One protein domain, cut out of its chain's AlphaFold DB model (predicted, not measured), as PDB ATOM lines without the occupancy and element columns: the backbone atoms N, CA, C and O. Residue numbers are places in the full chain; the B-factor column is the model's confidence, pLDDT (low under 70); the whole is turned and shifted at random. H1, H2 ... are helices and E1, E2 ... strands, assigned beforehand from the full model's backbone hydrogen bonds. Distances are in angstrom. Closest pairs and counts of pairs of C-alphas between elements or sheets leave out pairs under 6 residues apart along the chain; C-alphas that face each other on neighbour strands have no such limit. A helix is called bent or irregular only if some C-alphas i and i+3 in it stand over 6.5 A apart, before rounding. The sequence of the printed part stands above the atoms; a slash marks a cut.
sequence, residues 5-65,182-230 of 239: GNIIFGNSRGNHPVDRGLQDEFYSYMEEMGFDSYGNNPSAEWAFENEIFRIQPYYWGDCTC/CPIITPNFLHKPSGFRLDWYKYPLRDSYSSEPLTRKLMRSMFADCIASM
ATOM      1  N   GLY A   5      -6.703  10.780  23.964       61.28
ATOM      2  CA  GLY A   5      -6.308  10.885  22.560       61.28
ATOM      3  C   GLY A   5      -7.473  11.262  21.645       61.28
ATOM      4  O   GLY A   5      -7.290  12.083  20.759       61.28
ATOM      5  N   ASN A   6      -8.673  10.739  21.898       66.69
ATOM      6  CA  ASN A   6      -9.873  11.074  21.136       66.69
ATOM      7  C   ASN A   6     -10.414  12.466  21.533       66.69
ATOM      8  O   ASN A   6     -10.897  13.203  20.686       66.69
ATOM      9  N   ILE A   7     -10.239  12.879  22.795       61.53
ATOM     10  CA  ILE A   7     -10.563  14.246  23.251       61.53
ATOM     11  C   ILE A   7      -9.683  15.298  22.557       61.53
ATOM     12  O   ILE A   7     -10.166  16.379  22.236       61.53
ATOM     13  N   ILE A   8      -8.389  15.011  22.374       56.78
ATOM     14  CA  ILE A   8      -7.422  15.979  21.832       56.78
ATOM     15  C   ILE A   8      -7.336  15.905  20.302       56.78
ATOM     16  O   ILE A   8      -7.213  16.937  19.652       56.78
ATOM     17  N   PHE A   9      -7.379  14.701  19.730       59.34
ATOM     18  CA  PHE A   9      -7.078  14.450  18.315       59.34
ATOM     19  C   PHE A   9      -8.185  13.711  17.570       59.34
ATOM     20  O   PHE A   9      -8.032  13.453  16.382       59.34
ATOM     21  N   GLY A  10      -9.235  13.285  18.266       60.97
ATOM     22  CA  GLY A  10     -10.181  12.307  17.764       60.97
ATOM     23  C   GLY A  10     -11.263  12.867  16.863       60.97
ATOM     24  O   GLY A  10     -11.881  13.885  17.160       60.97
ATOM     25  N   ASN A  11     -11.557  12.118  15.805       67.69
ATOM     26  CA  ASN A  11     -12.692  12.362  14.916       67.69
ATOM     27  C   ASN A  11     -13.926  11.515  15.260       67.69
ATOM     28  O   ASN A  11     -14.891  11.532  14.503       67.69
ATOM     29  N   SER A  12     -13.931  10.785  16.381       73.00
ATOM     30  CA  SER A  12     -15.073   9.932  16.727       73.00
ATOM     31  C   SER A  12     -16.269  10.796  17.130       73.00
ATOM     32  O   SER A  12     -16.285  11.397  18.205       73.00
ATOM     33  N   ARG A  13     -17.260  10.887  16.243       71.94
ATOM     34  CA  ARG A  13     -18.444  11.744  16.374       71.94
ATOM     35  C   ARG A  13     -19.701  10.884  16.460       71.94
ATOM     36  O   ARG A  13     -19.797   9.839  15.834       71.94
ATOM     37  N   GLY A  14     -20.679  11.320  17.248       79.31
ATOM     38  CA  GLY A  14     -21.975  10.650  17.359       79.31
ATOM     39  C   GLY A  14     -22.536  10.665  18.775       79.31
ATOM     40  O   GLY A  14     -21.863  11.037  19.733       79.31
ATOM     41  N   ASN A  15     -23.797  10.255  18.898       87.69
ATOM     42  CA  ASN A  15     -24.527  10.282  20.169       87.69
ATOM     43  C   ASN A  15     -24.507   8.929  20.893       87.69
ATOM     44  O   ASN A  15     -24.918   8.840  22.051       87.69
ATOM     45  N   HIS A  16     -24.041   7.874  20.217       94.50
ATOM     46  CA  HIS A  16     -24.096   6.506  20.715       94.50
ATOM     47  C   HIS A  16     -22.685   5.927  20.825       94.50
ATOM     48  O   HIS A  16     -22.100   5.593  19.796       94.50
ATOM     49  N   PRO A  17     -22.119   5.812  22.041       94.38
ATOM     50  CA  PRO A  17     -20.846   5.128  22.222       94.38
ATOM     51  C   PRO A  17     -21.000   3.650  21.856       94.38
ATOM     52  O   PRO A  17     -22.004   3.020  22.201       94.38
ATOM     53  N   VAL A  18     -20.003   3.097  21.170       94.31
ATOM     54  CA  VAL A  18     -20.030   1.707  20.704       94.31
ATOM     55  C   VAL A  18     -19.315   0.785  21.690       94.31
ATOM     56  O   VAL A  18     -18.254   1.114  22.219       94.31
ATOM     57  N   ASP A  19     -19.901  -0.389  21.937       94.31
ATOM     58  CA  ASP A  19     -19.298  -1.421  22.778       94.31
ATOM     59  C   ASP A  19     -18.076  -2.049  22.091       94.31
ATOM     60  O   ASP A  19     -18.185  -2.706  21.051       94.31
ATOM     61  N   ARG A  20     -16.907  -1.895  22.719       93.56
ATOM     62  CA  ARG A  20     -15.647  -2.481  22.251       93.56
ATOM     63  C   ARG A  20     -15.668  -4.012  22.247       93.56
ATOM     64  O   ARG A  20     -14.902  -4.620  21.508       93.56
ATOM     65  N   GLY A  21     -16.558  -4.651  23.007       96.06
ATOM     66  CA  GLY A  21     -16.756  -6.102  22.971       96.06
ATOM     67  C   GLY A  21     -17.212  -6.647  21.609       96.06
ATOM     68  O   GLY A  21     -17.171  -7.856  21.396       96.06
ATOM     69  N   LEU A  22     -17.626  -5.778  20.679       95.50
ATOM     70  CA  LEU A  22     -17.990  -6.142  19.305       95.50
ATOM     71  C   LEU A  22     -16.797  -6.156  18.332       95.50
ATOM     72  O   LEU A  22     -16.975  -6.531  17.177       95.50
ATOM     73  N   GLN A  23     -15.600  -5.743  18.770       95.25
ATOM     74  CA  GLN A  23     -14.448  -5.488  17.894       95.25
ATOM     75  C   GLN A  23     -14.030  -6.719  17.084       95.25
ATOM     76  O   GLN A  23     -13.857  -6.609  15.876       95.25
ATOM     77  N   ASP A  24     -13.921  -7.886  17.715       95.44
ATOM     78  CA  ASP A  24     -13.466  -9.103  17.030       95.44
ATOM     79  C   ASP A  24     -14.463  -9.559  15.952       95.44
ATOM     80  O   ASP A  24     -14.071  -9.962  14.859       95.44
ATOM     81  N   GLU A  25     -15.765  -9.438  16.230       96.50
ATOM     82  CA  GLU A  25     -16.824  -9.756  15.266       96.50
ATOM     83  C   GLU A  25     -16.806  -8.753  14.101       96.50
ATOM     84  O   GLU A  25     -16.844  -9.152  12.939       96.50
ATOM     85  N   PHE A  26     -16.644  -7.458  14.392       96.56
ATOM     86  CA  PHE A  26     -16.490  -6.426  13.365       96.56
ATOM     87  C   PHE A  26     -15.266  -6.691  12.474       96.56
ATOM     88  O   PHE A  26     -15.370  -6.628  11.252       96.56
ATOM     89  N   TYR A  27     -14.118  -7.035  13.065       96.12
ATOM     90  CA  TYR A  27     -12.896  -7.358  12.325       96.12
ATOM     91  C   TYR A  27     -13.055  -8.588  11.438       96.12
ATOM     92  O   TYR A  27     -12.557  -8.573  10.318       96.12
ATOM     93  N   SER A  28     -13.793  -9.609  11.883       96.12
ATOM     94  CA  SER A  28     -14.050 -10.783  11.044       96.12
ATOM     95  C   SER A  28     -14.811 -10.427   9.759       96.12
ATOM     96  O   SER A  28     -14.452 -10.907   8.687       96.12
ATOM     97  N   TYR A  29     -15.785  -9.510   9.831       96.38
ATOM     98  CA  TYR A  29     -16.481  -9.019   8.638       96.38
ATOM     99  C   TYR A  29     -15.594  -8.156   7.742       96.38
ATOM    100  O   TYR A  29     -15.683  -8.237   6.519       96.38
ATOM    101  N   MET A  30     -14.732  -7.330   8.339       95.19
ATOM    102  CA  MET A  30     -13.754  -6.537   7.592       95.19
ATOM    103  C   MET A  30     -12.818  -7.442   6.785       95.19
ATOM    104  O   MET A  30     -12.657  -7.233   5.584       95.19
ATOM    105  N   GLU A  31     -12.266  -8.475   7.422       94.00
ATOM    106  CA  GLU A  31     -11.372  -9.445   6.788       94.00
ATOM    107  C   GLU A  31     -12.076 -10.226   5.669       94.00
ATOM    108  O   GLU A  31     -11.510 -10.389   4.588       94.00
ATOM    109  N   GLU A  32     -13.330 -10.641   5.875       94.19
ATOM    110  CA  GLU A  32     -14.138 -11.328   4.854       94.19
ATOM    111  C   GLU A  32     -14.356 -10.474   3.596       94.19
ATOM    112  O   GLU A  32     -14.406 -10.998   2.486       94.19
ATOM    113  N   MET A  33     -14.425  -9.152   3.750       93.88
ATOM    114  CA  MET A  33     -14.503  -8.207   2.634       93.88
ATOM    115  C   MET A  33     -13.119  -7.783   2.097       93.88
ATOM    116  O   MET A  33     -13.039  -6.969   1.178       93.88
ATOM    117  N   GLY A  34     -12.022  -8.314   2.645       93.75
ATOM    118  CA  GLY A  34     -10.652  -8.018   2.215       93.75
ATOM    119  C   GLY A  34     -10.043  -6.740   2.805       93.75
ATOM    120  O   GLY A  34      -9.087  -6.208   2.238       93.75
ATOM    121  N   PHE A  35     -10.578  -6.233   3.917       94.62
ATOM    122  CA  PHE A  35     -10.017  -5.100   4.655       94.62
ATOM    123  C   PHE A  35      -9.135  -5.565   5.816       94.62
ATOM    124  O   PHE A  35      -9.361  -6.619   6.408       94.62
ATOM    125  N   ASP A  36      -8.148  -4.750   6.186       94.38
ATOM    126  CA  ASP A  36      -7.343  -4.982   7.384       94.38
ATOM    127  C   ASP A  36      -8.019  -4.453   8.669       94.38
ATOM    128  O   ASP A  36      -9.067  -3.801   8.653       94.38
ATOM    129  N   SER A  37      -7.369  -4.687   9.814       92.44
ATOM    130  CA  SER A  37      -7.824  -4.206  11.132       92.44
ATOM    131  C   SER A  37      -7.826  -2.677  11.313       92.44
ATOM    132  O   SER A  37      -8.184  -2.198  12.383       92.44
ATOM    133  N   TYR A  38      -7.429  -1.898  10.305       93.06
ATOM    134  CA  TYR A  38      -7.485  -0.433  10.289       93.06
ATOM    135  C   TYR A  38      -8.535   0.097   9.300       93.06
ATOM    136  O   TYR A  38      -8.774   1.305   9.257       93.06
ATOM    137  N   GLY A  39      -9.181  -0.790   8.539       92.38
ATOM    138  CA  GLY A  39     -10.110  -0.438   7.474       92.38
ATOM    139  C   GLY A  39      -9.446  -0.095   6.145       92.38
ATOM    140  O   GLY A  39     -10.112   0.467   5.279       92.38
ATOM    141  N   ASN A  40      -8.166  -0.429   5.954       92.31
ATOM    142  CA  ASN A  40      -7.530  -0.309   4.646       92.31
ATOM    143  C   ASN A  40      -7.967  -1.462   3.748       92.31
ATOM    144  O   ASN A  40      -8.035  -2.609   4.189       92.31
ATOM    145  N   ASN A  41      -8.185  -1.162   2.472       89.88
ATOM    146  CA  ASN A  41      -8.325  -2.165   1.426       89.88
ATOM    147  C   ASN A  41      -7.079  -2.096   0.532       89.88
ATOM    148  O   ASN A  41      -6.811  -1.026  -0.008       89.88
ATOM    149  N   PRO A  42      -6.328  -3.192   0.322       84.38
ATOM    150  CA  PRO A  42      -5.101  -3.166  -0.479       84.38
ATOM    151  C   PRO A  42      -5.340  -2.825  -1.959       84.38
ATOM    152  O   PRO A  42      -4.395  -2.503  -2.673       84.38
ATOM    153  N   SER A  43      -6.588  -2.909  -2.428       83.06
ATOM    154  CA  SER A  43      -6.992  -2.544  -3.789       83.06
ATOM    155  C   SER A  43      -7.495  -1.099  -3.904       83.06
ATOM    156  O   SER A  43      -7.814  -0.663  -5.008       83.06
ATOM    157  N   ALA A  44      -7.582  -0.356  -2.797       82.88
ATOM    158  CA  ALA A  44      -7.986   1.046  -2.773       82.88
ATOM    159  C   ALA A  44      -6.820   1.931  -2.310       82.88
ATOM    160  O   ALA A  44      -6.081   1.574  -1.399       82.88
ATOM    161  N   GLU A  45      -6.671   3.107  -2.919       81.75
ATOM    162  CA  GLU A  45      -5.598   4.048  -2.564       81.75
ATOM    163  C   GLU A  45      -5.785   4.647  -1.161       81.75
ATOM    164  O   GLU A  45      -4.814   4.866  -0.439       81.75
ATOM    165  N   TRP A  46      -7.034   4.898  -0.763       84.50
ATOM    166  CA  TRP A  46      -7.352   5.546   0.512       84.50
ATOM    167  C   TRP A  46      -8.645   5.025   1.141       84.50
ATOM    168  O   TRP A  46      -8.650   4.562   2.277       84.50
ATOM    169  N   ALA A  47      -9.749   5.089   0.401       91.94
ATOM    170  CA  ALA A  47     -11.063   4.658   0.855       91.94
ATOM    171  C   ALA A  47     -11.681   3.718  -0.177       91.94
ATOM    172  O   ALA A  47     -11.474   3.883  -1.380       91.94
ATOM    173  N   PHE A  48     -12.461   2.754   0.297       94.94
ATOM    174  CA  PHE A  48     -13.313   1.936  -0.553       94.94
ATOM    175  C   PHE A  48     -14.728   2.507  -0.543       94.94
ATOM    176  O   PHE A  48     -15.273   2.796   0.523       94.94
ATOM    177  N   GLU A  49     -15.346   2.614  -1.715       95.38
ATOM    178  CA  GLU A  49     -16.740   3.020  -1.844       95.38
ATOM    179  C   GLU A  49     -17.413   2.301  -3.017       95.38
ATOM    180  O   GLU A  49     -16.861   2.226  -4.115       95.38
ATOM    181  N   ASN A  50     -18.622   1.792  -2.783       95.19
ATOM    182  CA  ASN A  50     -19.522   1.272  -3.810       95.19
ATOM    183  C   ASN A  50     -20.963   1.757  -3.549       95.19
ATOM    184  O   ASN A  50     -21.189   2.608  -2.691       95.19
ATOM    185  N   GLU A  51     -21.957   1.232  -4.269       97.56
ATOM    186  CA  GLU A  51     -23.367   1.634  -4.109       97.56
ATOM    187  C   GLU A  51     -23.967   1.320  -2.724       97.56
ATOM    188  O   GLU A  51     -24.929   1.963  -2.311       97.56
ATOM    189  N   ILE A  52     -23.399   0.365  -1.979       98.38
ATOM    190  CA  ILE A  52     -23.933  -0.097  -0.692       98.38
ATOM    191  C   ILE A  52     -23.231   0.564   0.488       98.38
ATOM    192  O   ILE A  52     -23.884   0.944   1.462       98.38
ATOM    193  N   PHE A  53     -21.914   0.731   0.436       97.81
ATOM    194  CA  PHE A  53     -21.179   1.219   1.591       97.81
ATOM    195  C   PHE A  53     -19.900   1.964   1.229       97.81
ATOM    196  O   PHE A  53     -19.394   1.910   0.107       97.81
ATOM    197  N   ARG A  54     -19.384   2.679   2.225       96.44
ATOM    198  CA  ARG A  54     -18.059   3.289   2.207       96.44
ATOM    199  C   ARG A  54     -17.301   2.882   3.459       96.44
ATOM    200  O   ARG A  54     -17.865   2.908   4.553       96.44
ATOM    201  N   ILE A  55     -16.023   2.564   3.288       96.19
ATOM    202  CA  ILE A  55     -15.061   2.403   4.376       96.19
ATOM    203  C   ILE A  55     -13.862   3.290   4.104       96.19
ATOM    204  O   ILE A  55     -13.295   3.263   3.012       96.19
ATOM    205  N   GLN A  56     -13.459   4.043   5.118       94.81
ATOM    206  CA  GLN A  56     -12.187   4.738   5.128       94.81
ATOM    207  C   GLN A  56     -11.447   4.519   6.457       94.81
ATOM    208  O   GLN A  56     -12.062   4.579   7.532       94.81
ATOM    209  N   PRO A  57     -10.122   4.319   6.409       94.25
ATOM    210  CA  PRO A  57      -9.274   4.322   7.590       94.25
ATOM    211  C   PRO A  57      -9.345   5.647   8.349       94.25
ATOM    212  O   PRO A  57      -9.891   6.652   7.886       94.25
ATOM    213  N   TYR A  58      -8.740   5.664   9.533       93.00
ATOM    214  CA  TYR A  58      -8.571   6.911  10.269       93.00
ATOM    215  C   TYR A  58      -7.677   7.890   9.500       93.00
ATOM    216  O   TYR A  58      -6.530   7.569   9.186       93.00
ATOM    217  N   TYR A  59      -8.187   9.091   9.234       91.94
ATOM    218  CA  TYR A  59      -7.455  10.122   8.511       91.94
ATOM    219  C   TYR A  59      -6.525  10.910   9.438       91.94
ATOM    220  O   TYR A  59      -6.977  11.584  10.361       91.94
ATOM    221  N   TRP A  60      -5.222  10.815   9.169       88.88
ATOM    222  CA  TRP A  60      -4.161  11.542   9.881       88.88
ATOM    223  C   TRP A  60      -3.703  12.818   9.162       88.88
ATOM    224  O   TRP A  60      -2.809  13.494   9.661       88.88
ATOM    225  N   GLY A  61      -4.243  13.095   7.972       90.25
ATOM    226  CA  GLY A  61      -3.838  14.241   7.164       90.25
ATOM    227  C   GLY A  61      -4.545  15.538   7.550       90.25
ATOM    228  O   GLY A  61      -5.382  15.581   8.454       90.25
ATOM    229  N   ASP A  62      -4.213  16.591   6.809       91.94
ATOM    230  CA  ASP A  62      -4.760  17.927   7.008       91.94
ATOM    231  C   ASP A  62      -6.134  18.108   6.360       91.94
ATOM    232  O   ASP A  62      -6.560  17.367   5.473       91.94
ATOM    233  N   CYS A  63      -6.851  19.143   6.787       91.62
ATOM    234  CA  CYS A  63      -8.122  19.490   6.177       91.62
ATOM    235  C   CYS A  63      -7.945  19.807   4.687       91.62
ATOM    236  O   CYS A  63      -7.198  20.706   4.325       91.62
ATOM    237  N   THR A  64      -8.696  19.126   3.823       93.69
ATOM    238  CA  THR A  64      -8.637  19.352   2.368       93.69
ATOM    239  C   THR A  64      -9.725  20.290   1.840       93.69
ATOM    240  O   THR A  64      -9.744  20.592   0.651       93.69
ATOM    241  N   CYS A  65     -10.650  20.754   2.690       95.12
ATOM    242  CA  CYS A  65     -11.818  21.546   2.270       95.12
ATOM    243  C   CYS A  65     -11.692  23.057   2.543       95.12
ATOM    244  O   CYS A  65     -12.685  23.795   2.540       95.12
ATOM    245  N   CYS A 182     -15.084  16.263   3.225       93.25
ATOM    246  CA  CYS A 182     -13.810  16.420   3.909       93.25
ATOM    247  C   CYS A 182     -13.450  15.128   4.669       93.25
ATOM    248  O   CYS A 182     -14.247  14.668   5.501       93.25
ATOM    249  N   PRO A 183     -12.246  14.557   4.461       91.56
ATOM    250  CA  PRO A 183     -11.844  13.298   5.089       91.56
ATOM    251  C   PRO A 183     -11.870  13.323   6.622       91.56
ATOM    252  O   PRO A 183     -12.089  12.282   7.233       91.56
ATOM    253  N   ILE A 184     -11.706  14.506   7.233       90.56
ATOM    254  CA  ILE A 184     -11.752  14.718   8.691       90.56
ATOM    255  C   ILE A 184     -13.143  14.440   9.275       90.56
ATOM    256  O   ILE A 184     -13.247  13.911  10.378       90.56
ATOM    257  N   ILE A 185     -14.212  14.830   8.571       91.44
ATOM    258  CA  ILE A 185     -15.591  14.749   9.093       91.44
ATOM    259  C   ILE A 185     -16.411  13.619   8.471       91.44
ATOM    260  O   ILE A 185     -17.551  13.364   8.868       91.44
ATOM    261  N   THR A 186     -15.847  12.981   7.452       93.06
ATOM    262  CA  THR A 186     -16.455  11.831   6.812       93.06
ATOM    263  C   THR A 186     -16.414  10.634   7.769       93.06
ATOM    264  O   THR A 186     -15.358  10.367   8.347       93.06
ATOM    265  N   PRO A 187     -17.513   9.861   7.887       95.06
ATOM    266  CA  PRO A 187     -17.521   8.658   8.704       95.06
ATOM    267  C   PRO A 187     -16.529   7.610   8.214       95.06
ATOM    268  O   PRO A 187     -16.329   7.424   7.012       95.06
ATOM    269  N   ASN A 188     -15.949   6.877   9.158       96.06
ATOM    270  CA  ASN A 188     -15.072   5.761   8.842       96.06
ATOM    271  C   ASN A 188     -15.812   4.588   8.193       96.06
ATOM    272  O   ASN A 188     -15.267   3.932   7.311       96.06
ATOM    273  N   PHE A 189     -17.057   4.346   8.597       96.88
ATOM    274  CA  PHE A 189     -17.959   3.406   7.941       96.88
ATOM    275  C   PHE A 189     -19.324   4.059   7.719       96.88
ATOM    276  O   PHE A 189     -19.915   4.627   8.641       96.88
ATOM    277  N   LEU A 190     -19.826   3.956   6.490       97.44
ATOM    278  CA  LEU A 190     -21.161   4.394   6.097       97.44
ATOM    279  C   LEU A 190     -21.874   3.248   5.385       97.44
ATOM    280  O   LEU A 190     -21.455   2.850   4.300       97.44
ATOM    281  N   HIS A 191     -22.981   2.781   5.955       98.06
ATOM    282  CA  HIS A 191     -23.914   1.892   5.269       98.06
ATOM    283  C   HIS A 191     -25.006   2.737   4.606       98.06
ATOM    284  O   HIS A 191     -25.869   3.299   5.284       98.06
ATOM    285  N   LYS A 192     -24.952   2.864   3.278       97.81
ATOM    286  CA  LYS A 192     -25.785   3.801   2.511       97.81
ATOM    287  C   LYS A 192     -27.285   3.477   2.586       97.81
ATOM    288  O   LYS A 192     -28.042   4.419   2.811       97.81
ATOM    289  N   PRO A 193     -27.741   2.206   2.492       97.75
ATOM    290  CA  PRO A 193     -29.168   1.884   2.556       97.75
ATOM    291  C   PRO A 193     -29.851   2.286   3.867       97.75
ATOM    292  O   PRO A 193     -30.994   2.735   3.842       97.75
ATOM    293  N   SER A 194     -29.172   2.132   5.011       96.62
ATOM    294  CA  SER A 194     -29.737   2.526   6.312       96.62
ATOM    295  C   SER A 194     -29.351   3.940   6.744       96.62
ATOM    296  O   SER A 194     -29.968   4.485   7.655       96.62
ATOM    297  N   GLY A 195     -28.322   4.532   6.133       96.50
ATOM    298  CA  GLY A 195     -27.716   5.778   6.597       96.50
ATOM    299  C   GLY A 195     -26.893   5.625   7.881       96.50
ATOM    300  O   GLY A 195     -26.539   6.633   8.492       96.50
ATOM    301  N   PHE A 196     -26.585   4.392   8.304       97.00
ATOM    302  CA  PHE A 196     -25.805   4.140   9.514       97.00
ATOM    303  C   PHE A 196     -24.373   4.649   9.349       97.00
ATOM    304  O   PHE A 196     -23.690   4.304   8.381       97.00
ATOM    305  N   ARG A 197     -23.914   5.434  10.325       96.56
ATOM    306  CA  ARG A 197     -22.566   6.005  10.384       96.56
ATOM    307  C   ARG A 197     -21.833   5.475  11.600       96.56
ATOM    308  O   ARG A 197     -22.415   5.379  12.681       96.56
ATOM    309  N   LEU A 198     -20.555   5.190  11.414       96.25
ATOM    310  CA  LEU A 198     -19.635   4.818  12.472       96.25
ATOM    311  C   LEU A 198     -18.320   5.566  12.282       96.25
ATOM    312  O   LEU A 198     -17.694   5.495  11.225       96.25
ATOM    313  N   ASP A 199     -17.910   6.241  13.344       95.38
ATOM    314  CA  ASP A 199     -16.669   6.988  13.453       95.38
ATOM    315  C   ASP A 199     -15.795   6.316  14.521       95.38
ATOM    316  O   ASP A 199     -16.286   5.920  15.584       95.38
ATOM    317  N   TRP A 200     -14.500   6.152  14.261       94.25
ATOM    318  CA  TRP A 200     -13.566   5.514  15.187       94.25
ATOM    319  C   TRP A 200     -12.265   6.284  15.331       94.25
ATOM    320  O   TRP A 200     -11.831   6.977  14.419       94.25
ATOM    321  N   TYR A 201     -11.590   6.113  16.468       91.12
ATOM    322  CA  TYR A 201     -10.264   6.670  16.680       91.12
ATOM    323  C   TYR A 201      -9.197   5.642  16.307       91.12
ATOM    324  O   TYR A 201      -9.063   4.603  16.953       91.12
ATOM    325  N   LYS A 202      -8.380   5.957  15.293       90.50
ATOM    326  CA  LYS A 202      -7.240   5.162  14.799       90.50
ATOM    327  C   LYS A 202      -7.577   3.804  14.153       90.50
ATOM    328  O   LYS A 202      -6.996   3.513  13.114       90.50
ATOM    329  N   TYR A 203      -8.464   2.989  14.724       93.00
ATOM    330  CA  TYR A 203      -8.917   1.702  14.168       93.00
ATOM    331  C   TYR A 203     -10.350   1.361  14.624       93.00
ATOM    332  O   TYR A 203     -10.802   1.930  15.624       93.00
ATOM    333  N   PRO A 204     -11.078   0.463  13.925       94.06
ATOM    334  CA  PRO A 204     -12.493   0.225  14.188       94.06
ATOM    335  C   PRO A 204     -12.789  -0.188  15.631       94.06
ATOM    336  O   PRO A 204     -12.073  -0.974  16.248       94.06
ATOM    337  N   LEU A 205     -13.875   0.371  16.162       93.56
ATOM    338  CA  LEU A 205     -14.409   0.170  17.515       93.56
ATOM    339  C   LEU A 205     -13.500   0.610  18.673       93.56
ATOM    340  O   LEU A 205     -13.856   0.429  19.842       93.56
ATOM    341  N   ARG A 206     -12.369   1.266  18.389       92.38
ATOM    342  CA  ARG A 206     -11.657   2.036  19.405       92.38
ATOM    343  C   ARG A 206     -12.306   3.393  19.567       92.38
ATOM    344  O   ARG A 206     -12.210   4.254  18.693       92.38
ATOM    345  N   ASP A 207     -12.886   3.582  20.746       91.62
ATOM    346  CA  ASP A 207     -13.401   4.875  21.181       91.62
ATOM    347  C   ASP A 207     -14.451   5.450  20.212       91.62
ATOM    348  O   ASP A 207     -14.561   6.658  20.000       91.62
ATOM    349  N   SER A 208     -15.204   4.528  19.610       93.69
ATOM    350  CA  SER A 208     -16.093   4.778  18.490       93.69
ATOM    351  C   SER A 208     -17.463   5.271  18.902       93.69
ATOM    352  O   SER A 208     -17.993   4.917  19.960       93.69
ATOM    353  N   TYR A 209     -18.060   6.024  17.989       95.31
ATOM    354  CA  TYR A 209     -19.417   6.523  18.099       95.31
ATOM    355  C   TYR A 209     -20.173   6.231  16.812       95.31
ATOM    356  O   TYR A 209     -19.594   6.200  15.727       95.31
ATOM    357  N   SER A 210     -21.469   5.987  16.949       95.75
ATOM    358  CA  SER A 210     -22.352   5.720  15.821       95.75
ATOM    359  C   SER A 210     -23.566   6.645  15.801       95.75
ATOM    360  O   SER A 210     -23.910   7.298  16.797       95.75
ATOM    361  N   SER A 211     -24.227   6.703  14.643       95.31
ATOM    362  CA  SER A 211     -25.473   7.457  14.445       95.31
ATOM    363  C   SER A 211     -26.663   6.880  15.218       95.31
ATOM    364  O   SER A 211     -27.575   7.619  15.567       95.31
ATOM    365  N   GLU A 212     -26.643   5.579  15.506       94.88
ATOM    366  CA  GLU A 212     -27.648   4.841  16.286       94.88
ATOM    367  C   GLU A 212     -26.974   3.679  17.044       94.88
ATOM    368  O   GLU A 212     -25.839   3.326  16.711       94.88
ATOM    369  N   PRO A 213     -27.609   3.062  18.061       96.75
ATOM    370  CA  PRO A 213     -26.996   1.975  18.826       96.75
ATOM    371  C   PRO A 213     -26.549   0.789  17.953       96.75
ATOM    372  O   PRO A 213     -27.374   0.077  17.374       96.75
ATOM    373  N   LEU A 214     -25.240   0.524  17.909       96.25
ATOM    374  CA  LEU A 214     -24.705  -0.642  17.207       96.25
ATOM    375  C   LEU A 214     -25.019  -1.923  17.992       96.25
ATOM    376  O   LEU A 214     -24.504  -2.149  19.086       96.25
ATOM    377  N   THR A 215     -25.850  -2.787  17.413       96.44
ATOM    378  CA  THR A 215     -26.161  -4.118  17.957       96.44
ATOM    379  C   THR A 215     -25.605  -5.207  17.047       96.44
ATOM    380  O   THR A 215     -25.480  -4.998  15.843       96.44
ATOM    381  N   ARG A 216     -25.359  -6.414  17.578       96.88
ATOM    382  CA  ARG A 216     -24.948  -7.572  16.754       96.88
ATOM    383  C   ARG A 216     -25.916  -7.851  15.603       96.88
ATOM    384  O   ARG A 216     -25.494  -8.185  14.507       96.88
ATOM    385  N   LYS A 217     -27.225  -7.688  15.832       97.00
ATOM    386  CA  LYS A 217     -28.249  -7.872  14.791       97.00
ATOM    387  C   LYS A 217     -28.098  -6.845  13.667       97.00
ATOM    388  O   LYS A 217     -28.133  -7.230  12.503       97.00
ATOM    389  N   LEU A 218     -27.938  -5.567  14.021       96.19
ATOM    390  CA  LEU A 218     -27.747  -4.489  13.051       96.19
ATOM    391  C   LEU A 218     -26.445  -4.689  12.269       96.19
ATOM    392  O   LEU A 218     -26.466  -4.679  11.046       96.19
ATOM    393  N   MET A 219     -25.346  -4.971  12.974       96.44
ATOM    394  CA  MET A 219     -24.042  -5.268  12.383       96.44
ATOM    395  C   MET A 219     -24.136  -6.411  11.364       96.44
ATOM    396  O   MET A 219     -23.804  -6.217  10.201       96.44
ATOM    397  N   ARG A 220     -24.693  -7.560  11.763       96.94
ATOM    398  CA  ARG A 220     -24.907  -8.715  10.876       96.94
ATOM    399  C   ARG A 220     -25.706  -8.375   9.622       96.94
ATOM    400  O   ARG A 220     -25.373  -8.864   8.553       96.94
ATOM    401  N   SER A 221     -26.762  -7.575   9.762       96.94
ATOM    402  CA  SER A 221     -27.588  -7.152   8.627       96.94
ATOM    403  C   SER A 221     -26.794  -6.282   7.657       96.94
ATOM    404  O   SER A 221     -26.764  -6.584   6.473       96.94
ATOM    405  N   MET A 222     -26.124  -5.240   8.159       97.75
ATOM    406  CA  MET A 222     -25.370  -4.306   7.316       97.75
ATOM    407  C   MET A 222     -24.203  -5.002   6.619       97.75
ATOM    408  O   MET A 222     -24.007  -4.828   5.424       97.75
ATOM    409  N   PHE A 223     -23.438  -5.824   7.341       97.38
ATOM    410  CA  PHE A 223     -22.305  -6.522   6.740       97.38
ATOM    411  C   PHE A 223     -22.731  -7.605   5.750       97.38
ATOM    412  O   PHE A 223     -22.000  -7.830   4.793       97.38
ATOM    413  N   ALA A 224     -23.906  -8.225   5.904       97.62
ATOM    414  CA  ALA A 224     -24.435  -9.123   4.876       97.62
ATOM    415  C   ALA A 224     -24.664  -8.385   3.544       97.62
ATOM    416  O   ALA A 224     -24.268  -8.894   2.495       97.62
ATOM    417  N   ASP A 225     -25.226  -7.172   3.594       97.69
ATOM    418  CA  ASP A 225     -25.405  -6.318   2.415       97.69
ATOM    419  C   ASP A 225     -24.043  -5.900   1.831       97.69
ATOM    420  O   ASP A 225     -23.820  -6.001   0.621       97.69
ATOM    421  N   CYS A 226     -23.097  -5.494   2.687       97.62
ATOM    422  CA  CYS A 226     -21.748  -5.118   2.265       97.62
ATOM    423  C   CYS A 226     -21.019  -6.282   1.576       97.62
ATOM    424  O   CYS A 226     -20.537  -6.109   0.459       97.62
ATOM    425  N   ILE A 227     -20.987  -7.471   2.184       96.50
ATOM    426  CA  ILE A 227     -20.332  -8.668   1.634       96.50
ATOM    427  C   ILE A 227     -20.955  -9.057   0.291       96.50
ATOM    428  O   ILE A 227     -20.231  -9.296  -0.672       96.50
ATOM    429  N   ALA A 228     -22.289  -9.057   0.190       96.25
ATOM    430  CA  ALA A 228     -22.985  -9.368  -1.059       96.25
ATOM    431  C   ALA A 228     -22.680  -8.366  -2.189       96.25
ATOM    432  O   ALA A 228     -22.809  -8.703  -3.366       96.25
ATOM    433  N   SER A 229     -22.276  -7.142  -1.839       96.12
ATOM    434  CA  SER A 229     -21.900  -6.091  -2.789       96.12
ATOM    435  C   SER A 229     -20.433  -6.132  -3.232       96.12
ATOM    436  O   SER A 229     -20.042  -5.367  -4.119       96.12
ATOM    437  N   MET A 230     -19.612  -6.996  -2.626       93.25
ATOM    438  CA  MET A 230     -18.202  -7.129  -2.979       93.25
ATOM    439  C   MET A 230     -18.019  -8.006  -4.222       93.25
ATOM    440  O   MET A 230     -18.738  -8.993  -4.405       93.25
TER     441      MET A 230
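This is residues 5 to 65 and 182 to 230 of the 239 residues of an uncharacterized protein of Sphingosinicella sp. UDD2 (UniProt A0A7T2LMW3). In a domain with little regular structure, mostly loops, helix H3 packs on a small antiparallel sheet, order E1, E2, E3; H2 runs beside H3, and short H1 lies away from both. Named elements hold only 41 of the 110 printed residues, in the order H1, H2, E1, E2, E3, H3: a mixed class. The whole is compact, radius of gyration of the C-alphas 12.9 A, spanning 35 by 29 by 23 A.

H1, residues 5 to 9, 5.6 A, begins at C-alpha 5 (-6.308, 10.885, 22.560). H2, residues 20 to 32, 19.6 A, is irregular: C-alphas 21 and 24 are 7.4 A apart. E1 is residues 53 to 55, 6.8 A; E2 189 to 191, 6.7 A; E3 196 to 199, 10.3 A. H3, residues 216 to 228, 18.0 A, ends at C-alpha 228 (-22.985, -9.368, -1.059).

E1 and E2 have N 54 and O 190 within hydrogen-bond range, 2.9 A; the hairpin E2 and E3 has N 189 and O 198, 2.9 A. H3 is on the sheet, making two layers, helix and sheet; the closest C-alphas of E1 and H3, Phe 53 and Cys 226, are 6.4 A apart. H2 and H3 touch, closest C-alphas Tyr 29 and Phe 223, 6.6 A, at a shallow tilt of 14 degrees, the same way. H1 and H2 are apart. Every O i to N i+4 pair is within range in H1 and H3, 7 of 9 in H2.

The farthest C-alphas, Ile 8 and Ala 228, are 37.5 A apart. Residues 66 to 181 are cut out, C-alphas 65 and 182 standing 5.7 A apart. Links H2 to E1 and E3 to H3 are long. Residues 5 to 11 have pLDDT under 70.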